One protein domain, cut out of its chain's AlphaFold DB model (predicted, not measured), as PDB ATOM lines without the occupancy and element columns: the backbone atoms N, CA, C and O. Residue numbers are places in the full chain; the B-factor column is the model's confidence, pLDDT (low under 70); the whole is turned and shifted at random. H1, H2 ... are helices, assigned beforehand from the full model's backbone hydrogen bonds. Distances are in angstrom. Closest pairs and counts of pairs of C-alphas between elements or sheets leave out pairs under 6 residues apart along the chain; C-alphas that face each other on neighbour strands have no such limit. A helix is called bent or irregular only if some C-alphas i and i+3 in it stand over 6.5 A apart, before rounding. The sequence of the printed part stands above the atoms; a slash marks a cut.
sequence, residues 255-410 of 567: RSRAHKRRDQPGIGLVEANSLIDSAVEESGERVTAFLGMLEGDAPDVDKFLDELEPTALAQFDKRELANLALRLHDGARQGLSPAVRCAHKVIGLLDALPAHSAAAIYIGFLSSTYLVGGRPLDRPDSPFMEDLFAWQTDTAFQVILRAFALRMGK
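What this domain is: This is residues 255 to 410 of the 567 residues of the protein "PIN_8 domain-containing protein" of Sphingobium sp. ba1 (UniProt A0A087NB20). Two long helices, H6 and H8, lie close together in the core of a rounded domain, and H7 folds back from H6 on one side, so that the three form an up-and-down bundle, helices side by side with each running against the one before it. H2 and H10 pack on this bundle toward one end of the longest axis, H3 and H4 pack on it toward the other, and H1 lies across the beginning of H10, while a long loop, residues 371 to 384, leads from H8 to the small helix H9. The printed part has 156 residues, with ten helices named H1 to H10 in order along the chain and no named strand; the class is all helix, with the touching pairs mostly crossed. The whole is compact, with a radius of gyration of the C-alphas of 14.7 A, and spans 42 by 35 by 28 A.

Where its parts are: H1 takes residues 255 to 261 and begins at C-alpha 255, (177.903, 203.209, 123.785). H2 is residues 269 to 279, 15.3 A from first to last C-alpha, and H3 is residues 285 to 295, 15.4 A. H4 is residues 298 to 306, 12.2 A, and the four-residue H5 is 310 to 313. H6, residues 318 to 333, starts at C-alpha 318, (191.394, 211.887, 142.800), and measures 22.6 A. H7, residues 337 to 352, measures 24.0 A and is irregular, with C-alphas 348 and 351 7.1 A apart. H8, residues 355 to 370, measures 22.3 A, and H9 is residues 385 to 389. H10, residues 395 to 408, measures 20.2 A, ends at C-alpha 408, (188.079, 191.179, 144.967), and is irregular, with C-alphas 396 and 399 7.2 A apart.

How they stand to each other: H6 and H8 are the hubs, touching four helices each. They touch each other, closest at the C-alphas of Ala 322 and Gly 364, 4.1 A, and run the same way at a tilt of 38 degrees, only just steep. H6 and H7 form a helical hairpin, a steep tilt of 40 degrees, opposite ways, with the C-alphas of Ala 332 and Val 340 closest at 4.5 A. H7 and H8 are close but not clearly touching, Leu 350 and Ala 358 being closest at 5.2 A between C-alphas. H2 touches H6 at Ala 279 and Asn 323, whose C-alphas are closest at 4.2 A, at a steep tilt of 51 degrees. H10 touches H8 with residues 396 to 400 alone, at a shallow tilt of 32 degrees, closest at the C-alphas of Ala 359 and Phe 397, 6.3 A. H1 touches H10, about perpendicular at 84 degrees, with the C-alphas of Ala 258 and Thr 395 closest at 5.4 A. H3 touches H6 at a shallow tilt of 27 degrees, closest at the C-alphas of Val 287 and Leu 324, 5.8 A. H4 touches H7 at a shallow tilt of 7 degrees, the same way, with the C-alphas of Leu 305 and Cys 342 closest at 6.6 A. H5 is close to H7 but not clearly touching, and H9 only just touches H8, with 3 pairs of C-alphas within 8 A. Every O i to N i+4 pair is within hydrogen-bond range in H2, H4, H6, H8 and H9; the count is 2 of 3 in H1, 5 of 7 in H3, 10 of 12 in H7 and 8 of 10 in H10, and H5 is too short for such a pair.

The domain as a whole: The C-alphas farthest apart are those of Pro 299 and Lys 410, 45.2 A. The printed part has no cut. The link from H8 to H9, 14 residues, is long, and in it residues 371 to 372 pair antiparallel with 375 to 376. The mean pLDDT of the printed part is 83.7; it is under 70 at residues 255 to 263, 265, 299 and 409 to 410.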
ATOM      1  N   ARG A 255     177.135 202.907 125.003       48.94
ATOM      2  CA  ARG A 255     177.903 203.209 123.785       48.94
ATOM      3  C   ARG A 255     178.139 204.708 123.517       48.94
ATOM      4  O   ARG A 255     179.251 205.087 123.179       48.94
ATOM      5  N   SER A 256     177.132 205.565 123.673       52.06
ATOM      6  CA  SER A 256     177.215 207.029 123.533       52.06
ATOM      7  C   SER A 256     178.107 207.675 124.602       52.06
ATOM      8  O   SER A 256     178.866 208.591 124.284       52.06
ATOM      9  N   ARG A 257     178.072 207.168 125.842       58.00
ATOM     10  CA  ARG A 257     178.916 207.641 126.959       58.00
ATOM     11  C   ARG A 257     180.376 207.236 126.774       58.00
ATOM     12  O   ARG A 257     181.256 208.096 126.777       58.00
ATOM     13  N   ALA A 258     180.596 205.961 126.454       52.06
ATOM     14  CA  ALA A 258     181.905 205.423 126.099       52.06
ATOM     15  C   ALA A 258     182.529 206.163 124.901       52.06
ATOM     16  O   ALA A 258     183.739 206.374 124.855       52.06
ATOM     17  N   HIS A 259     181.710 206.604 123.937       56.09
ATOM     18  CA  HIS A 259     182.185 207.347 122.770       56.09
ATOM     19  C   HIS A 259     182.695 208.755 123.121       56.09
ATOM     20  O   HIS A 259     183.765 209.131 122.656       56.09
ATOM     21  N   LYS A 260     182.003 209.510 123.993       62.66
ATOM     22  CA  LYS A 260     182.432 210.865 124.411       62.66
ATOM     23  C   LYS A 260     183.792 210.894 125.120       62.66
ATOM     24  O   LYS A 260     184.468 211.920 125.107       62.66
ATOM     25  N   ARG A 261     184.168 209.800 125.789       64.50
ATOM     26  CA  ARG A 261     185.385 209.701 126.620       64.50
ATOM     27  C   ARG A 261     186.486 208.849 126.002       64.50
ATOM     28  O   ARG A 261     187.541 208.722 126.617       64.50
ATOM     29  N   ARG A 262     186.263 208.298 124.803       61.09
ATOM     30  CA  ARG A 262     187.160 207.335 124.144       61.09
ATOM     31  C   ARG A 262     188.607 207.828 124.030       61.09
ATOM     32  O   ARG A 262     189.519 207.019 124.164       61.09
ATOM     33  N   ASP A 263     188.792 209.135 123.859       63.31
ATOM     34  CA  ASP A 263     190.100 209.753 123.617       63.31
ATOM     35  C   ASP A 263     190.689 210.458 124.854       63.31
ATOM     36  O   ASP A 263     191.757 211.068 124.779       63.31
ATOM     37  N   GLN A 264     190.019 210.401 126.012       71.81
ATOM     38  CA  GLN A 264     190.530 211.015 127.240       71.81
ATOM     39  C   GLN A 264     191.461 210.055 127.995       71.81
ATOM     40  O   GLN A 264     191.143 208.873 128.143       71.81
ATOM     41  N   PRO A 265     192.581 210.544 128.561       65.12
ATOM     42  CA  PRO A 265     193.437 209.719 129.400       65.12
ATOM     43  C   PRO A 265     192.678 209.296 130.669       65.12
ATOM     44  O   PRO A 265     192.331 210.121 131.521       65.12
ATOM     45  N   GLY A 266     192.405 207.994 130.772       74.81
ATOM     46  CA  GLY A 266     191.874 207.358 131.977       74.81
ATOM     47  C   GLY A 266     192.941 207.179 133.063       74.81
ATOM     48  O   GLY A 266     194.061 207.678 132.956       74.81
ATOM     49  N   ILE A 267     192.597 206.439 134.118       84.25
ATOM     50  CA  ILE A 267     193.556 206.055 135.164       84.25
ATOM     51  C   ILE A 267     194.182 204.690 134.865       84.25
ATOM     52  O   ILE A 267     193.509 203.759 134.421       84.25
ATOM     53  N   GLY A 268     195.487 204.572 135.108       87.12
ATOM     54  CA  GLY A 268     196.224 203.320 134.925       87.12
ATOM     55  C   GLY A 268     195.948 202.303 136.037       87.12
ATOM     56  O   GLY A 268     195.455 202.645 137.108       87.12
ATOM     57  N   LEU A 269     196.336 201.041 135.823       86.56
ATOM     58  CA  LEU A 269     196.095 199.946 136.778       86.56
ATOM     59  C   LEU A 269     196.734 200.189 138.161       86.56
ATOM     60  O   LEU A 269     196.135 199.869 139.186       86.56
ATOM     61  N   VAL A 270     197.949 200.746 138.201       88.12
ATOM     62  CA  VAL A 270     198.657 201.056 139.460       88.12
ATOM     63  C   VAL A 270     197.930 202.158 140.229       88.12
ATOM     64  O   VAL A 270     197.705 202.033 141.431       88.12
ATOM     65  N   GLU A 271     197.511 203.206 139.522       90.44
ATOM     66  CA  GLU A 271     196.766 204.320 140.104       90.44
ATOM     67  C   GLU A 271     195.386 203.873 140.603       90.44
ATOM     68  O   GLU A 271     195.017 204.203 141.723       90.44
ATOM     69  N   ALA A 272     194.663 203.051 139.834       89.50
ATOM     70  CA  ALA A 272     193.379 202.492 140.249       89.50
ATOM     71  C   ALA A 272     193.495 201.673 141.546       89.50
ATOM     72  O   ALA A 272     192.682 201.843 142.450       89.50
ATOM     73  N   ASN A 273     194.533 200.837 141.680       89.06
ATOM     74  CA  ASN A 273     194.781 200.104 142.926       89.06
ATOM     75  C   ASN A 273     195.078 201.047 144.099       89.06
ATOM     76  O   ASN A 273     194.484 200.879 145.162       89.06
ATOM     77  N   SER A 274     195.927 202.059 143.888       91.25
ATOM     78  CA  SER A 274     196.209 203.067 144.915       91.25
ATOM     79  C   SER A 274     194.951 203.821 145.338       91.25
ATOM     80  O   SER A 274     194.808 204.113 146.517       91.25
ATOM     81  N   LEU A 275     194.046 204.145 144.411       91.69
ATOM     82  CA  LEU A 275     192.798 204.836 144.735       91.69
ATOM     83  C   LEU A 275     191.836 203.953 145.531       91.69
ATOM     84  O   LEU A 275     191.188 204.466 146.435       91.69
ATOM     85  N   ILE A 276     191.768 202.647 145.251       88.94
ATOM     86  CA  ILE A 276     190.973 201.713 146.067       88.94
ATOM     87  C   ILE A 276     191.505 201.667 147.509       88.94
ATOM     88  O   ILE A 276     190.713 201.637 148.450       88.94
ATOM     89  N   ASP A 277     192.831 201.685 147.694       88.25
ATOM     90  CA  ASP A 277     193.451 201.745 149.026       88.25
ATOM     91  C   ASP A 277     193.164 203.078 149.725       88.25
ATOM     92  O   ASP A 277     192.692 203.092 150.858       88.25
ATOM     93  N   SER A 278     193.380 204.199 149.036       87.31
ATOM     94  CA  SER A 278     193.185 205.528 149.622       87.31
ATOM     95  C   SER A 278     191.711 205.874 149.864       87.31
ATOM     96  O   SER A 278     191.404 206.666 150.749       87.31
ATOM     97  N   ALA A 279     190.770 205.280 149.122       88.44
ATOM     98  CA  ALA A 279     189.342 205.548 149.291       88.44
ATOM     99  C   ALA A 279     188.830 205.159 150.686       88.44
ATOM    100  O   ALA A 279     187.940 205.829 151.205       88.44
ATOM    101  N   VAL A 280     189.386 204.108 151.299       87.69
ATOM    102  CA  VAL A 280     188.958 203.613 152.621       87.69
ATOM    103  C   VAL A 280     189.647 204.316 153.798       87.69
ATOM    104  O   VAL A 280     189.289 204.056 154.949       87.69
ATOM    105  N   GLU A 281     190.614 205.196 153.531       88.94
ATOM    106  CA  GLU A 281     191.331 205.966 154.553       88.94
ATOM    107  C   GLU A 281     190.432 207.031 155.220       88.94
ATOM    108  O   GLU A 281     189.280 207.277 154.830       88.94
ATOM    109  N   GLU A 282     190.936 207.653 156.288       86.75
ATOM    110  CA  GLU A 282     190.236 208.746 156.968       86.75
ATOM    111  C   GLU A 282     190.020 209.940 156.030       86.75
ATOM    112  O   GLU A 282     190.835 210.243 155.159       86.75
ATOM    113  N   SER A 283     188.878 210.607 156.196       89.69
ATOM    114  CA  SER A 283     188.506 211.730 155.343       89.69
ATOM    115  C   SER A 283     189.347 212.963 155.663       89.69
ATOM    116  O   SER A 283     189.474 213.360 156.818       89.69
ATOM    117  N   GLY A 284     189.887 213.601 154.624       89.88
ATOM    118  CA  GLY A 284     190.560 214.892 154.757       89.88
ATOM    119  C   GLY A 284     189.596 216.018 155.154       89.88
ATOM    120  O   GLY A 284     188.371 215.877 155.070       89.88
ATOM    121  N   GLU A 285     190.146 217.170 155.545       91.19
ATOM    122  CA  GLU A 285     189.367 218.338 155.996       91.19
ATOM    123  C   GLU A 285     188.333 218.791 154.960       91.19
ATOM    124  O   GLU A 285     187.193 219.086 155.306       91.19
ATOM    125  N   ARG A 286     188.701 218.792 153.673       92.69
ATOM    126  CA  ARG A 286     187.821 219.238 152.587       92.69
ATOM    127  C   ARG A 286     186.631 218.304 152.368       92.69
ATOM    128  O   ARG A 286     185.508 218.774 152.210       92.69
ATOM    129  N   VAL A 287     186.866 216.991 152.385       94.12
ATOM    130  CA  VAL A 287     185.798 215.979 152.284       94.12
ATOM    131  C   VAL A 287     184.876 216.076 153.497       94.12
ATOM    132  O   VAL A 287     183.660 216.086 153.344       94.12
ATOM    133  N   THR A 288     185.446 216.230 154.693       93.94
ATOM    134  CA  THR A 288     184.683 216.394 155.938       93.94
ATOM    135  C   THR A 288     183.819 217.656 155.906       93.94
ATOM    136  O   THR A 288     182.638 217.598 156.236       93.94
ATOM    137  N   ALA A 289     184.365 218.782 155.440       92.06
ATOM    138  CA  ALA A 289     183.617 220.027 155.285       92.06
ATOM    139  C   ALA A 289     182.461 219.889 154.282       92.06
ATOM    140  O   ALA A 289     181.367 220.382 154.545       92.06
ATOM    141  N   PHE A 290     182.679 219.191 153.161       93.44
ATOM    142  CA  PHE A 290     181.629 218.921 152.176       93.44
ATOM    143  C   PHE A 290     180.505 218.062 152.765       93.44
ATOM    144  O   PHE A 290     179.332 218.384 152.603       93.44
ATOM    145  N   LEU A 291     180.848 216.988 153.482       92.25
ATOM    146  CA  LEU A 291     179.859 216.128 154.139       92.25
ATOM    147  C   LEU A 291     179.088 216.882 155.230       92.25
ATOM    148  O   LEU A 291     177.881 216.699 155.341       92.25
ATOM    149  N   GLY A 292     179.743 217.789 155.960       90.44
ATOM    150  CA  GLY A 292     179.093 218.645 156.954       90.44
ATOM    151  C   GLY A 292     178.015 219.569 156.370       90.44
ATOM    152  O   GLY A 292     177.045 219.880 157.056       90.44
ATOM    153  N   MET A 293     178.106 219.950 155.087       89.81
ATOM    154  CA  MET A 293     177.033 220.703 154.412       89.81
ATOM    155  C   MET A 293     175.738 219.888 154.271       89.81
ATOM    156  O   MET A 293     174.665 220.466 154.119       89.81
ATOM    157  N   LEU A 294     175.816 218.555 154.347       87.06
ATOM    158  CA  LEU A 294     174.659 217.657 154.288       87.06
ATOM    159  C   LEU A 294     174.001 217.423 155.658       87.06
ATOM    160  O   LEU A 294     172.942 216.798 155.714       87.06
ATOM    161  N   GLU A 295     174.607 217.910 156.745       84.69
ATOM    162  CA  GLU A 295     174.104 217.775 158.121       84.69
ATOM    163  C   GLU A 295     173.250 218.979 158.575       84.69
ATOM    164  O   GLU A 295     172.750 218.989 159.701       84.69
ATOM    165  N   GLY A 296     173.078 219.992 157.716       78.25
ATOM    166  CA  GLY A 296     172.301 221.207 157.994       78.25
ATOM    167  C   GLY A 296     170.777 221.043 157.901       78.25
ATOM    168  O   GLY A 296     170.249 219.954 157.667       78.25
ATOM    169  N   ASP A 297     170.053 222.156 158.062       72.88
ATOM    170  CA  ASP A 297     168.594 222.185 157.915       72.88
ATOM    171  C   ASP A 297     168.172 221.858 156.469       72.88
ATOM    172  O   ASP A 297     168.840 222.223 155.500       72.88
ATOM    173  N   ALA A 298     167.021 221.192 156.306       70.69
ATOM    174  CA  ALA A 298     166.565 220.683 155.005       70.69
ATOM    175  C   ALA A 298     166.556 221.723 153.857       70.69
ATOM    176  O   ALA A 298     167.011 221.369 152.770       70.69
ATOM    177  N   PRO A 299     166.125 222.990 154.053       65.75
ATOM    178  CA  PRO A 299     166.161 224.001 152.994       65.75
ATOM    179  C   PRO A 299     167.577 224.360 152.519       65.75
ATOM    180  O   PRO A 299     167.774 224.635 151.336       65.75
ATOM    181  N   ASP A 300     168.561 224.349 153.420       76.75
ATOM    182  CA  ASP A 300     169.952 224.661 153.080       76.75
ATOM    183  C   ASP A 300     170.590 223.503 152.310       76.75
ATOM    184  O   ASP A 300     171.284 223.721 151.318       76.75
ATOM    185  N   VAL A 301     170.281 222.267 152.714       73.62
ATOM    186  CA  VAL A 301     170.673 221.055 151.984       73.62
ATOM    187  C   VAL A 301     170.046 221.036 150.588       73.62
ATOM    188  O   VAL A 301     170.731 220.718 149.619       73.62
ATOM    189  N   ASP A 302     168.767 221.398 150.459       72.19
ATOM    190  CA  ASP A 302     168.078 221.483 149.165       72.19
ATOM    191  C   ASP A 302     168.767 222.477 148.235       72.19
ATOM    192  O   ASP A 302     169.143 222.123 147.119       72.19
ATOM    193  N   LYS A 303     169.018 223.689 148.736       79.25
ATOM    194  CA  LYS A 303     169.717 224.729 147.986       79.25
ATOM    195  C   LYS A 303     171.121 224.288 147.569       79.25
ATOM    196  O   LYS A 303     171.507 224.473 146.418       79.25
ATOM    197  N   PHE A 304     171.876 223.681 148.483       84.62
ATOM    198  CA  PHE A 304     173.210 223.161 148.192       84.62
ATOM    199  C   PHE A 304     173.189 222.106 147.077       84.62
ATOM    200  O   PHE A 304     174.018 222.145 146.169       84.62
ATOM    201  N   LEU A 305     172.239 221.168 147.123       79.25
ATOM    202  CA  LEU A 305     172.110 220.116 146.114       79.25
ATOM    203  C   LEU A 305     171.678 220.659 144.746       79.25
ATOM    204  O   LEU A 305     172.126 220.137 143.719       79.25
ATOM    205  N   ASP A 306     170.835 221.691 144.729       77.25
ATOM    206  CA  ASP A 306     170.415 222.373 143.503       77.25
ATOM    207  C   ASP A 306     171.586 223.115 142.839       77.25
ATOM    208  O   ASP A 306     171.705 223.101 141.615       77.25
ATOM    209  N   GLU A 307     172.489 223.690 143.639       83.00
ATOM    210  CA  GLU A 307     173.683 224.418 143.185       83.00
ATOM    211  C   GLU A 307     174.913 223.510 142.938       83.00
ATOM    212  O   GLU A 307     175.969 223.992 142.517       83.00
ATOM    213  N   LEU A 308     174.812 222.193 143.184       87.38
ATOM    214  CA  LEU A 308     175.926 221.256 143.008       87.38
ATOM    215  C   LEU A 308     176.223 220.998 141.519       87.38
ATOM    216  O   LEU A 308     175.537 220.219 140.850       87.38
ATOM    217  N   GLU A 309     177.309 221.602 141.042       88.88
ATOM    218  CA  GLU A 309     177.780 221.552 139.653       88.88
ATOM    219  C   GLU A 309     179.118 220.791 139.497       88.88
ATOM    220  O   GLU A 309     179.886 220.672 140.459       88.88
ATOM    221  N   PRO A 310     179.477 220.313 138.281       87.00
ATOM    222  CA  PRO A 310     180.747 219.616 138.027       87.00
ATOM    223  C   PRO A 310     181.997 220.385 138.481       87.00
ATOM    224  O   PRO A 310     182.991 219.785 138.891       87.00
ATOM    225  N   THR A 311     181.955 221.718 138.433       88.25
ATOM    226  CA  THR A 311     183.055 222.602 138.847       88.25
ATOM    227  C   THR A 311     183.345 222.534 140.345       88.25
ATOM    228  O   THR A 311     184.496 222.715 140.736       88.25
ATOM    229  N   ALA A 312     182.344 222.236 141.180       88.12
ATOM    230  CA  ALA A 312     182.540 222.032 142.612       88.12
ATOM    231  C   ALA A 312     183.339 220.746 142.879       88.12
ATOM    232  O   ALA A 312     184.257 220.741 143.695       88.12
ATOM    233  N   LEU A 313     183.052 219.676 142.129       91.00
ATOM    234  CA  LEU A 313     183.776 218.402 142.221       91.00
ATOM    235  C   LEU A 313     185.196 218.491 141.640       91.00
ATOM    236  O   LEU A 313     186.097 217.808 142.116       91.00
ATOM    237  N   ALA A 314     185.426 219.362 140.655       87.69
ATOM    238  CA  ALA A 314     186.746 219.568 140.054       87.69
ATOM    239  C   ALA A 314     187.800 220.146 141.023       87.69
ATOM    240  O   ALA A 314     188.989 220.122 140.713       87.69
ATOM    241  N   GLN A 315     187.384 220.669 142.182       88.75
ATOM    242  CA  GLN A 315     188.293 221.204 143.203       88.75
ATOM    243  C   GLN A 315     188.981 220.109 144.027       88.75
ATOM    244  O   GLN A 315     190.004 220.377 144.662       88.75
ATOM    245  N   PHE A 316     188.418 218.900 144.029       93.50
ATOM    246  CA  PHE A 316     188.918 217.753 144.774       93.50
ATOM    247  C   PHE A 316     189.947 216.980 143.951       93.50
ATOM    248  O   PHE A 316     189.793 216.808 142.738       93.50
ATOM    249  N   ASP A 317     190.988 216.474 144.609       93.75
ATOM    250  CA  ASP A 317     191.898 215.535 143.957       93.75
ATOM    251  C   ASP A 317     191.266 214.135 143.803       93.75
ATOM    252  O   ASP A 317     190.187 213.838 144.318       93.75
ATOM    253  N   LYS A 318     191.931 213.232 143.070       94.12
ATOM    254  CA  LYS A 318     191.394 211.887 142.800       94.12
ATOM    255  C   LYS A 318     191.190 211.057 144.078       94.12
ATOM    256  O   LYS A 318     190.249 210.270 144.136       94.12
ATOM    257  N   ARG A 319     192.052 211.199 145.091       95.19
ATOM    258  CA  ARG A 319     191.918 210.466 146.361       95.19
ATOM    259  C   ARG A 319     190.747 211.017 147.161       95.19
ATOM    260  O   ARG A 319     189.929 210.240 147.644       95.19
ATOM    261  N   GLU A 320     190.633 212.342 147.233       95.94
ATOM    262  CA  GLU A 320     189.519 213.025 147.881       95.94
ATOM    263  C   GLU A 320     188.180 212.667 147.224       95.94
ATOM    264  O   GLU A 320     187.220 212.383 147.930       95.94
ATOM    265  N   LEU A 321     188.115 212.603 145.888       96.50
ATOM    266  CA  LEU A 321     186.914 212.200 145.149       96.50
ATOM    267  C   LEU A 321     186.498 210.753 145.430       96.50
ATOM    268  O   LEU A 321     185.314 210.482 145.638       96.50
ATOM    269  N   ALA A 322     187.458 209.824 145.451       95.88
ATOM    270  CA  ALA A 322     187.183 208.425 145.764       95.88
ATOM    271  C   ALA A 322     186.714 208.256 147.219       95.88
ATOM    272  O   ALA A 322     185.754 207.531 147.481       95.88
ATOM    273  N   ASN A 323     187.338 208.967 148.163       96.12
ATOM    274  CA  ASN A 323     186.926 208.969 149.565       96.12
ATOM    275  C   ASN A 323     185.542 209.615 149.751       96.12
ATOM    276  O   ASN A 323     184.679 209.026 150.394       96.12
ATOM    277  N   LEU A 324     185.288 210.774 149.135       97.00
ATOM    278  CA  LEU A 324     183.994 211.460 149.178       97.00
ATOM    279  C   LEU A 324     182.865 210.554 148.677       97.00
ATOM    280  O   LEU A 324     181.861 210.390 149.365       97.00
ATOM    281  N   ALA A 325     183.039 209.929 147.510       96.81
ATOM    282  CA  ALA A 325     182.045 209.021 146.944       96.81
ATOM    283  C   ALA A 325     181.789 207.802 147.848       96.81
ATOM    284  O   ALA A 325     180.635 207.421 148.052       96.81
ATOM    285  N   LEU A 326     182.843 207.239 148.453       96.06
ATOM    286  CA  LEU A 326     182.724 206.164 149.441       96.06
ATOM    287  C   LEU A 326     181.910 206.605 150.668       96.06
ATOM    288  O   LEU A 326     180.997 205.892 151.076       96.06
ATOM    289  N   ARG A 327     182.178 207.791 151.230       95.81
ATOM    290  CA  ARG A 327     181.459 208.312 152.407       95.81
ATOM    291  C   ARG A 327     180.001 208.651 152.109       95.81
ATOM    292  O   ARG A 327     179.126 208.335 152.913       95.81
ATOM    293  N   LEU A 328     179.729 209.250 150.949       95.25
ATOM    294  CA  LEU A 328     178.361 209.499 150.482       95.25
ATOM    295  C   LEU A 328     177.584 208.186 150.347       95.25
ATOM    296  O   LEU A 328     176.431 208.103 150.765       95.25
ATOM    297  N   HIS A 329     178.229 207.148 149.815       95.00
ATOM    298  CA  HIS A 329     177.632 205.824 149.711       95.00
ATOM    299  C   HIS A 329     177.387 205.168 151.075       95.00
ATOM    300  O   HIS A 329     176.295 204.654 151.308       95.00
ATOM    301  N   ASP A 330     178.356 205.222 151.994       93.19
ATOM    302  CA  ASP A 330     178.202 204.709 153.362       93.19
ATOM    303  C   ASP A 330     177.012 205.379 154.071       93.19
ATOM    304  O   ASP A 330     176.184 204.698 154.681       93.19
ATOM    305  N   GLY A 331     176.884 206.705 153.944       90.00
ATOM    306  CA  GLY A 331     175.745 207.454 154.475       90.00
ATOM    307  C   GLY A 331     174.419 207.056 153.817       90.00
ATOM    308  O   GLY A 331     173.409 206.882 154.501       90.00
ATOM    309  N   ALA A 332     174.420 206.840 152.499       87.25
ATOM    310  CA  ALA A 332     173.243 206.376 151.772       87.25
ATOM    311  C   ALA A 332     172.796 204.969 152.209       87.25
ATOM    312  O   ALA A 332     171.600 204.743 152.397       87.25
ATOM    313  N   ARG A 333     173.734 204.041 152.447       85.19
ATOM    314  CA  ARG A 333     173.447 202.694 152.982       85.19
ATOM    315  C   ARG A 333     172.850 202.728 154.387       85.19
ATOM    316  O   ARG A 333     172.026 201.886 154.725       85.19
ATOM    317  N   GLN A 334     173.226 203.721 155.187       86.62
ATOM    318  CA  GLN A 334     172.637 203.969 156.507       86.62
ATOM    319  C   GLN A 334     171.254 204.643 156.433       86.62
ATOM    320  O   GLN A 334     170.630 204.878 157.466       86.62
ATOM    321  N   GLY A 335     170.752 204.946 155.230       76.75
ATOM    322  CA  GLY A 335     169.442 205.561 155.019       76.75
ATOM    323  C   GLY A 335     169.412 207.073 155.249       76.75
ATOM    324  O   GLY A 335     168.332 207.640 155.418       76.75
ATOM    325  N   LEU A 336     170.568 207.750 155.255       79.81
ATOM    326  CA  LEU A 336     170.630 209.205 155.402       79.81
ATOM    327  C   LEU A 336     170.127 209.883 154.121       79.81
ATOM    328  O   LEU A 336     170.826 209.928 153.109       79.81
ATOM    329  N   SER A 337     168.910 210.435 154.166       80.38
ATOM    330  CA  SER A 337     168.245 211.064 153.009       80.38
ATOM    331  C   SER A 337     169.112 212.106 152.265       80.38
ATOM    332  O   SER A 337     169.202 212.015 151.036       80.38
ATOM    333  N   PRO A 338     169.829 213.032 152.942       80.75
ATOM    334  CA  PRO A 338     170.752 213.956 152.272       80.75
ATOM    335  C   PRO A 338     171.869 213.254 151.490       80.75
ATOM    336  O   PRO A 338     172.139 213.611 150.343       80.75
ATOM    337  N   ALA A 339     172.474 212.212 152.069       83.31
ATOM    338  CA  ALA A 339     173.529 211.436 151.426       83.31
ATOM    339  C   ALA A 339     172.998 210.662 150.211       83.31
ATOM    340  O   ALA A 339     173.654 210.643 149.172       83.31
ATOM    341  N   VAL A 340     171.783 210.102 150.297       79.81
ATOM    342  CA  VAL A 340     171.121 209.426 149.168       79.81
ATOM    343  C   VAL A 340     170.939 210.379 147.986       79.81
ATOM    344  O   VAL A 340     171.299 210.057 146.853       79.81
ATOM    345  N   ARG A 341     170.405 211.576 148.248       82.62
ATOM    346  CA  ARG A 341     170.157 212.589 147.212       82.62
ATOM    347  C   ARG A 341     171.452 213.128 146.612       82.62
ATOM    348  O   ARG A 341     171.543 213.266 145.392       82.62
ATOM    349  N   CYS A 342     172.454 213.390 147.450       87.38
ATOM    350  CA  CYS A 342     173.768 213.839 147.003       87.38
ATOM    351  C   CYS A 342     174.456 212.779 146.135       87.38
ATOM    352  O   CYS A 342     174.915 213.091 145.040       87.38
ATOM    353  N   ALA A 343     174.458 211.514 146.564       85.50
ATOM    354  CA  ALA A 343     175.034 210.413 145.800       85.50
ATOM    355  C   ALA A 343     174.367 210.251 144.424       85.50
ATOM    356  O   ALA A 343     175.078 210.178 143.424       85.50
ATOM    357  N   HIS A 344     173.030 210.297 144.339       81.00
ATOM    358  CA  HIS A 344     172.324 210.294 143.050       81.00
ATOM    359  C   HIS A 344     172.758 211.452 142.141       81.00
ATOM    360  O   HIS A 344     173.046 211.233 140.962       81.00
ATOM    361  N   LYS A 345     172.842 212.678 142.678       84.25
ATOM    362  CA  LYS A 345     173.300 213.851 141.918       84.25
ATOM    363  C   LYS A 345     174.733 213.653 141.419       84.25
ATOM    364  O   LYS A 345     174.982 213.835 140.232       84.25
ATOM    365  N   VAL A 346     175.656 213.216 142.280       89.62
ATOM    366  CA  VAL A 346     177.066 212.969 141.922       89.62
ATOM    367  C   VAL A 346     177.200 211.880 140.850       89.62
ATOM    368  O   VAL A 346     177.942 212.076 139.888       89.62
ATOM    369  N   ILE A 347     176.458 210.771 140.954       86.81
ATOM    370  CA  ILE A 347     176.427 209.717 139.924       86.81
ATOM    371  C   ILE A 347     175.910 210.277 138.588       86.81
ATOM    372  O   ILE A 347     176.465 209.976 137.530       86.81
ATOM    373  N   GLY A 348     174.892 211.142 138.622       82.56
ATOM    374  CA  GLY A 348     174.361 211.820 137.436       82.56
ATOM    375  C   GLY A 348     175.356 212.778 136.766       82.56
ATOM    376  O   GLY A 348     175.319 212.946 135.548       82.56
ATOM    377  N   LEU A 349     176.281 213.366 137.531       86.69
ATOM    378  CA  LEU A 349     177.314 214.272 137.018       86.69
ATOM    379  C   LEU A 349     178.511 213.548 136.384       86.69
ATOM    380  O   LEU A 349     179.345 214.210 135.763       86.69
ATOM    381  N   LEU A 350     178.607 212.214 136.483       86.94
ATOM    382  CA  LEU A 350     179.749 211.455 135.959       86.94
ATOM    383  C   LEU A 350     180.023 211.739 134.475       86.94
ATOM    384  O   LEU A 350     181.192 211.879 134.129       86.94
ATOM    385  N   ASP A 351     178.991 211.909 133.629       81.31
ATOM    386  CA  ASP A 351     179.148 212.207 132.187       81.31
ATOM    387  C   ASP A 351     179.730 213.606 131.909       81.31
ATOM    388  O   ASP A 351     180.298 213.838 130.842       81.31
ATOM    389  N   ALA A 352     179.652 214.532 132.865       84.12
ATOM    390  CA  ALA A 352     180.148 215.900 132.716       84.12
ATOM    391  C   ALA A 352     181.580 216.101 133.252       84.12
ATOM    392  O   ALA A 352     182.184 217.145 133.019       84.12
ATOM    393  N   LEU A 353     182.138 215.119 133.969       85.88
ATOM    394  CA  LEU A 353     183.456 215.224 134.611       85.88
ATOM    395  C   LEU A 353     184.592 214.700 133.720       85.88
ATOM    396  O   LEU A 353     184.353 213.807 132.922       85.88
ATOM    397  N   PRO A 354     185.853 215.128 133.874       87.44
ATOM    398  CA  PRO A 354     186.983 214.477 133.201       87.44
ATOM    399  C   PRO A 354     187.063 212.966 133.493       87.44
ATOM    400  O   PRO A 354     186.684 212.525 134.583       87.44
ATOM    401  N   ALA A 355     187.581 212.163 132.553       86.69
ATOM    402  CA  ALA A 355     187.628 210.696 132.671       86.69
ATOM    403  C   ALA A 355     188.255 210.201 133.986       86.69
ATOM    404  O   ALA A 355     187.707 209.317 134.640       86.69
ATOM    405  N   HIS A 356     189.357 210.813 134.423       88.06
ATOM    406  CA  HIS A 356     190.044 210.448 135.663       88.06
ATOM    407  C   HIS A 356     189.272 210.819 136.942       88.06
ATOM    408  O   HIS A 356     189.369 210.100 137.934       88.06
ATOM    409  N   SER A 357     188.500 211.910 136.938       91.19
ATOM    410  CA  SER A 357     187.665 212.316 138.079       91.19
ATOM    411  C   SER A 357     186.439 211.417 138.200       91.19
ATOM    412  O   SER A 357     186.141 210.922 139.285       91.19
ATOM    413  N   ALA A 358     185.773 211.137 137.076       90.62
ATOM    414  CA  ALA A 358     184.661 210.190 137.031       90.62
ATOM    415  C   ALA A 358     185.104 208.789 137.488       90.62
ATOM    416  O   ALA A 358     184.423 208.149 138.283       90.62
ATOM    417  N   ALA A 359     186.289 208.358 137.051       90.69
ATOM    418  CA  ALA A 359     186.922 207.114 137.467       90.69
ATOM    419  C   ALA A 359     187.147 207.031 138.984       90.69
ATOM    420  O   ALA A 359     186.821 206.020 139.601       90.69
ATOM    421  N   ALA A 360     187.674 208.093 139.597       93.44
ATOM    422  CA  ALA A 360     187.895 208.152 141.039       93.44
ATOM    423  C   ALA A 360     186.583 208.059 141.837       93.44
ATOM    424  O   ALA A 360     186.482 207.263 142.771       93.44
ATOM    425  N   ILE A 361     185.559 208.815 141.432       94.56
ATOM    426  CA  ILE A 361     184.224 208.766 142.049       94.56
ATOM    427  C   ILE A 361     183.628 207.359 141.921       94.56
ATOM    428  O   ILE A 361     183.132 206.797 142.899       94.56
ATOM    429  N   TYR A 362     183.721 206.759 140.732       92.81
ATOM    430  CA  TYR A 362     183.230 205.408 140.478       92.81
ATOM    431  C   TYR A 362     183.945 204.359 141.345       92.81
ATOM    432  O   TYR A 362     183.285 203.497 141.925       92.81
ATOM    433  N   ILE A 363     185.270 204.476 141.523       93.25
ATOM    434  CA  ILE A 363     186.044 203.648 142.465       93.25
ATOM    435  C   ILE A 363     185.501 203.770 143.883       93.25
ATOM    436  O   ILE A 363     185.376 202.751 144.556       93.25
ATOM    437  N   GLY A 364     185.194 204.980 144.351       94.56
ATOM    438  CA  GLY A 364     184.674 205.196 145.701       94.56
ATOM    439  C   GLY A 364     183.333 204.501 145.932       94.56
ATOM    440  O   GLY A 364     183.184 203.736 146.889       94.56
ATOM    441  N   PHE A 365     182.388 204.691 145.005       94.62
ATOM    442  CA  PHE A 365     181.081 204.029 145.049       94.62
ATOM    443  C   PHE A 365     181.193 202.503 144.979       94.62
ATOM    444  O   PHE A 365     180.589 201.805 145.797       94.62
ATOM    445  N   LEU A 366     182.000 201.972 144.054       91.44
ATOM    446  CA  LEU A 366     182.263 200.534 143.987       91.44
ATOM    447  C   LEU A 366     182.930 200.038 145.271       91.44
ATOM    448  O   LEU A 366     182.510 199.037 145.837       91.44
ATOM    449  N   SER A 367     183.916 200.752 145.802       91.19
ATOM    450  CA  SER A 367     184.608 200.337 147.024       91.19
ATOM    451  C   SER A 367     183.633 200.191 148.192       91.19
ATOM    452  O   SER A 367     183.630 199.137 148.812       91.19
ATOM    453  N   SER A 368     182.738 201.153 148.434       91.81
ATOM    454  CA  SER A 368     181.714 201.032 149.494       91.81
ATOM    455  C   SER A 368     180.612 200.004 149.185       91.81
ATOM    456  O   SER A 368     179.991 199.459 150.099       91.81
ATOM    457  N   THR A 369     180.369 199.696 147.907       89.81
ATOM    458  CA  THR A 369     179.424 198.636 147.508       89.81
ATOM    459  C   THR A 369     179.909 197.254 147.944       89.81
ATOM    460  O   THR A 369     179.104 196.392 148.280       89.81
ATOM    461  N   TYR A 370     181.226 197.037 147.952       87.50
ATOM    462  CA  TYR A 370     181.831 195.728 148.207       87.50
ATOM    463  C   TYR A 370     182.614 195.646 149.516       87.50
ATOM    464  O   TYR A 370     182.911 194.540 149.971       87.50
ATOM    465  N   LEU A 371     182.984 196.782 150.107       85.56
ATOM    466  CA  LEU A 371     183.817 196.871 151.297       85.56
ATOM    467  C   LEU A 371     183.100 197.660 152.397       85.56
ATOM    468  O   LEU A 371     182.446 198.664 152.137       85.56
ATOM    469  N   VAL A 372     183.292 197.244 153.648       84.69
ATOM    470  CA  VAL A 372     182.925 198.015 154.847       84.69
ATOM    471  C   VAL A 372     184.127 198.052 155.775       84.69
ATOM    472  O   VAL A 372     184.643 197.009 156.177       84.69
ATOM    473  N   GLY A 373     184.624 199.255 156.079       77.31
ATOM    474  CA  GLY A 373     185.844 199.421 156.878       77.31
ATOM    475  C   GLY A 373     187.048 198.667 156.292       77.31
ATOM    476  O   GLY A 373     187.808 198.043 157.030       77.31
ATOM    477  N   GLY A 374     187.159 198.630 154.957       75.19
ATOM    478  CA  GLY A 374     188.211 197.910 154.228       75.19
ATOM    479  C   GLY A 374     188.058 196.384 154.180       75.19
ATOM    480  O   GLY A 374     188.899 195.711 153.583       75.19
ATOM    481  N   ARG A 375     187.005 195.812 154.779       81.31
ATOM    482  CA  ARG A 375     186.724 194.367 154.744       81.31
ATOM    483  C   ARG A 375     185.699 194.035 153.659       81.31
ATOM    484  O   ARG A 375     184.729 194.777 153.541       81.31
ATOM    485  N   PRO A 376     185.873 192.938 152.902       79.50
ATOM    486  CA  PRO A 376     184.897 192.508 151.907       79.50
ATOM    487  C   PRO A 376     183.572 192.120 152.552       79.50
ATOM    488  O   PRO A 376     183.548 191.492 153.609       79.50
ATOM    489  N   LEU A 377     182.488 192.465 151.871       78.62
ATOM    490  CA  LEU A 377     181.162 191.941 152.147       78.62
ATOM    491  C   LEU A 377     180.983 190.548 151.525       78.62
ATOM    492  O   LEU A 377     181.621 190.193 150.527       78.62
ATOM    493  N   ASP A 378     180.063 189.770 152.095       72.19
ATOM    494  CA  ASP A 378     179.661 188.466 151.550       72.19
ATOM    495  C   ASP A 378     178.899 188.608 150.219       72.19
ATOM    496  O   ASP A 378     178.982 187.751 149.338       72.19
ATOM    497  N   ARG A 379     178.209 189.743 150.058       76.50
ATOM    498  CA  ARG A 379     177.475 190.177 148.863       76.50
ATOM    499  C   ARG A 379     177.600 191.694 148.695       76.50
ATOM    500  O   ARG A 379     177.715 192.386 149.710       76.50
ATOM    501  N   PRO A 380     177.563 192.233 147.468       82.62
ATOM    502  CA  PRO A 380     177.536 193.678 147.296       82.62
ATOM    503  C   PRO A 380     176.235 194.281 147.828       82.62
ATOM    504  O   PRO A 380     175.165 193.681 147.717       82.62
ATOM    505  N   ASP A 381     176.333 195.483 148.383       83.94
ATOM    506  CA  ASP A 381     175.214 196.212 148.971       83.94
ATOM    507  C   ASP A 381     175.286 197.679 148.552       83.94
ATOM    508  O   ASP A 381     176.203 198.406 148.936       83.94
ATOM    509  N   SER A 382     174.333 198.103 147.725       86.25
ATOM    510  CA  SER A 382     174.246 199.475 147.237       86.25
ATOM    511  C   SER A 382     172.803 199.840 146.888       86.25
ATOM    512  O   SER A 382     172.163 199.103 146.132       86.25
ATOM    513  N   PRO A 383     172.292 201.001 147.339       80.12
ATOM    514  CA  PRO A 383     171.021 201.535 146.853       80.12
ATOM    515  C   PRO A 383     171.103 202.038 145.399       80.12
ATOM    516  O   PRO A 383     170.064 202.243 144.779       80.12
ATOM    517  N   PHE A 384     172.309 202.193 144.837       83.00
ATOM    518  CA  PHE A 384     172.554 202.705 143.480       83.00
ATOM    519  C   PHE A 384     173.059 201.621 142.524       83.00
ATOM    520  O   PHE A 384     173.705 201.922 141.521       83.00
ATOM    521  N   MET A 385     172.810 200.349 142.841       79.06
ATOM    522  CA  MET A 385     173.370 199.217 142.103       79.06
ATOM    523  C   MET A 385     173.054 199.272 140.599       79.06
ATOM    524  O   MET A 385     173.952 199.075 139.791       79.06
ATOM    525  N   GLU A 386     171.825 199.622 140.209       77.31
ATOM    526  CA  GLU A 386     171.461 199.795 138.791       77.31
ATOM    527  C   GLU A 386     172.282 200.899 138.116       77.31
ATOM    528  O   GLU A 386     172.863 200.689 137.052       77.31
ATOM    529  N   ASP A 387     172.369 202.067 138.759       78.44
ATOM    530  CA  ASP A 387     173.054 203.230 138.203       78.44
ATOM    531  C   ASP A 387     174.555 202.960 138.051       78.44
ATOM    532  O   ASP A 387     175.140 203.298 137.026       78.44
ATOM    533  N   LEU A 388     175.181 202.311 139.039       82.75
ATOM    534  CA  LEU A 388     176.605 201.965 139.010       82.75
ATOM    535  C   LEU A 388     176.929 200.909 137.948       82.75
ATOM    536  O   LEU A 388     177.976 200.989 137.302       82.75
ATOM    537  N   PHE A 389     176.049 199.932 137.736       80.81
ATOM    538  CA  PHE A 389     176.259 198.905 136.716       80.81
ATOM    539  C   PHE A 389     175.939 199.396 135.306       80.81
ATOM    540  O   PHE A 389     176.564 198.930 134.355       80.81
ATOM    541  N   ALA A 390     175.087 200.412 135.148       78.00
ATOM    542  CA  ALA A 390     174.890 201.079 133.860       78.00
ATOM    543  C   ALA A 390     176.186 201.703 133.302       78.00
ATOM    544  O   ALA A 390     176.286 201.956 132.103       78.00
ATOM    545  N   TRP A 391     177.191 201.938 134.149       78.38
ATOM    546  CA  TRP A 391     178.505 202.442 133.752       78.38
ATOM    547  C   TRP A 391     179.514 201.347 133.381       78.38
ATOM    548  O   TRP A 391     180.586 201.663 132.873       78.38
ATOM    549  N   GLN A 392     179.204 200.063 133.589       78.88
ATOM    550  CA  GLN A 392     180.212 199.003 133.495       78.88
ATOM    551  C   GLN A 392     180.812 198.832 132.088       78.88
ATOM    552  O   GLN A 392     181.968 198.444 131.951       78.88
ATOM    553  N   THR A 393     180.060 199.156 131.032       74.25
ATOM    554  CA  THR A 393     180.536 199.060 129.642       74.25
ATOM    555  C   THR A 393     181.232 200.321 129.125       74.25
ATOM    556  O   THR A 393     181.662 200.349 127.970       74.25
ATOM    557  N   ASP A 394     181.407 201.348 129.964       77.00
ATOM    558  CA  ASP A 394     182.209 202.520 129.618       77.00
ATOM    559  C   ASP A 394     183.700 202.147 129.527       77.00
ATOM    560  O   ASP A 394     184.285 201.555 130.441       77.00
ATOM    561  N   THR A 395     184.339 202.503 128.409       73.31
ATOM    562  CA  THR A 395     185.757 202.217 128.154       73.31
ATOM    563  C   THR A 395     186.671 202.859 129.196       73.31
ATOM    564  O   THR A 395     187.681 202.257 129.569       73.31
ATOM    565  N   ALA A 396     186.295 204.023 129.739       74.88
ATOM    566  CA  ALA A 396     187.055 204.721 130.771       74.88
ATOM    567  C   ALA A 396     187.123 203.939 132.096       74.88
ATOM    568  O   ALA A 396     188.054 204.133 132.882       74.88
ATOM    569  N   PHE A 397     186.169 203.035 132.346       85.38
ATOM    570  CA  PHE A 397     186.098 202.255 133.580       85.38
ATOM    571  C   PHE A 397     186.642 200.832 133.439       85.38
ATOM    572  O   PHE A 397     186.839 200.164 134.450       85.38
ATOM    573  N   GLN A 398     186.996 200.370 132.238       82.38
ATOM    574  CA  GLN A 398     187.501 199.004 132.028       82.38
ATOM    575  C   GLN A 398     188.730 198.670 132.882       82.38
ATOM    576  O   GLN A 398     188.786 197.618 133.518       82.38
ATOM    577  N   VAL A 399     189.711 199.579 132.939       84.56
ATOM    578  CA  VAL A 399     190.932 199.388 133.746       84.56
ATOM    579  C   VAL A 399     190.596 199.308 135.235       84.56
ATOM    580  O   VAL A 399     191.189 198.513 135.963       84.56
ATOM    581  N   ILE A 400     189.614 200.094 135.675       87.62
ATOM    582  CA  ILE A 400     189.146 200.153 137.060       87.62
ATOM    583  C   ILE A 400     188.444 198.863 137.436       87.62
ATOM    584  O   ILE A 400     188.799 198.244 138.433       87.62
ATOM    585  N   LEU A 401     187.482 198.442 136.619       87.00
ATOM    586  CA  LEU A 401     186.740 197.202 136.803       87.00
ATOM    587  C   LEU A 401     187.693 196.011 136.834       87.00
ATOM    588  O   LEU A 401     187.570 195.149 137.699       87.00
ATOM    589  N   ARG A 402     188.720 196.008 135.974       83.88
ATOM    590  CA  ARG A 402     189.786 195.000 136.005       83.88
ATOM    591  C   ARG A 402     190.594 195.047 137.303       83.88
ATOM    592  O   ARG A 402     190.832 193.997 137.899       83.88
ATOM    593  N   ALA A 403     191.023 196.231 137.749       85.44
ATOM    594  CA  ALA A 403     191.746 196.402 139.013       85.44
ATOM    595  C   ALA A 403     190.921 195.873 140.194       85.44
ATOM    596  O   ALA A 403     191.413 195.108 141.026       85.44
ATOM    597  N   PHE A 404     189.642 196.237 140.213       84.56
ATOM    598  CA  PHE A 404     188.687 195.861 141.236       84.56
ATOM    599  C   PHE A 404     188.431 194.351 141.233       84.56
ATOM    600  O   PHE A 404     188.561 193.711 142.273       84.56
ATOM    601  N   ALA A 405     188.177 193.748 140.069       80.56
ATOM    602  CA  ALA A 405     187.966 192.309 139.931       80.56
ATOM    603  C   ALA A 405     189.192 191.494 140.378       80.56
ATOM    604  O   ALA A 405     189.051 190.530 141.131       80.56
ATOM    605  N   LEU A 406     190.409 191.912 140.002       81.19
ATOM    606  CA  LEU A 406     191.655 191.268 140.442       81.19
ATOM    607  C   LEU A 406     191.861 191.348 141.961       81.19
ATOM    608  O   LEU A 406     192.439 190.436 142.558       81.19
ATOM    609  N   ARG A 407     191.422 192.442 142.588       79.00
ATOM    610  CA  ARG A 407     191.499 192.631 144.039       79.00
ATOM    611  C   ARG A 407     190.454 191.789 144.761       79.00
ATOM    612  O   ARG A 407     190.804 191.029 145.661       79.00
ATOM    613  N   MET A 408     189.196 191.887 144.343       76.88
ATOM    614  CA  MET A 408     188.079 191.179 144.967       76.88
ATOM    615  C   MET A 408     188.161 189.666 144.755       76.88
ATOM    616  O   MET A 408     187.847 188.921 145.673       76.88
ATOM    617  N   GLY A 409     188.681 189.193 143.618       68.00
ATOM    618  CA  GLY A 409     188.893 187.764 143.361       68.00
ATOM    619  C   GLY A 409     189.887 187.090 144.319       68.00
ATOM    620  O   GLY A 409     189.860 185.871 144.484       68.00
ATOM    621  N   LYS A 410     190.749 187.865 144.996       69.50
ATOM    622  CA  LYS A 410     191.639 187.360 146.062       69.50
ATOM    623  C   LYS A 410     190.936 187.247 147.416       69.50
ATOM    624  O   LYS A 410     191.422 186.540 148.301       69.50
TER     625      LYS A 410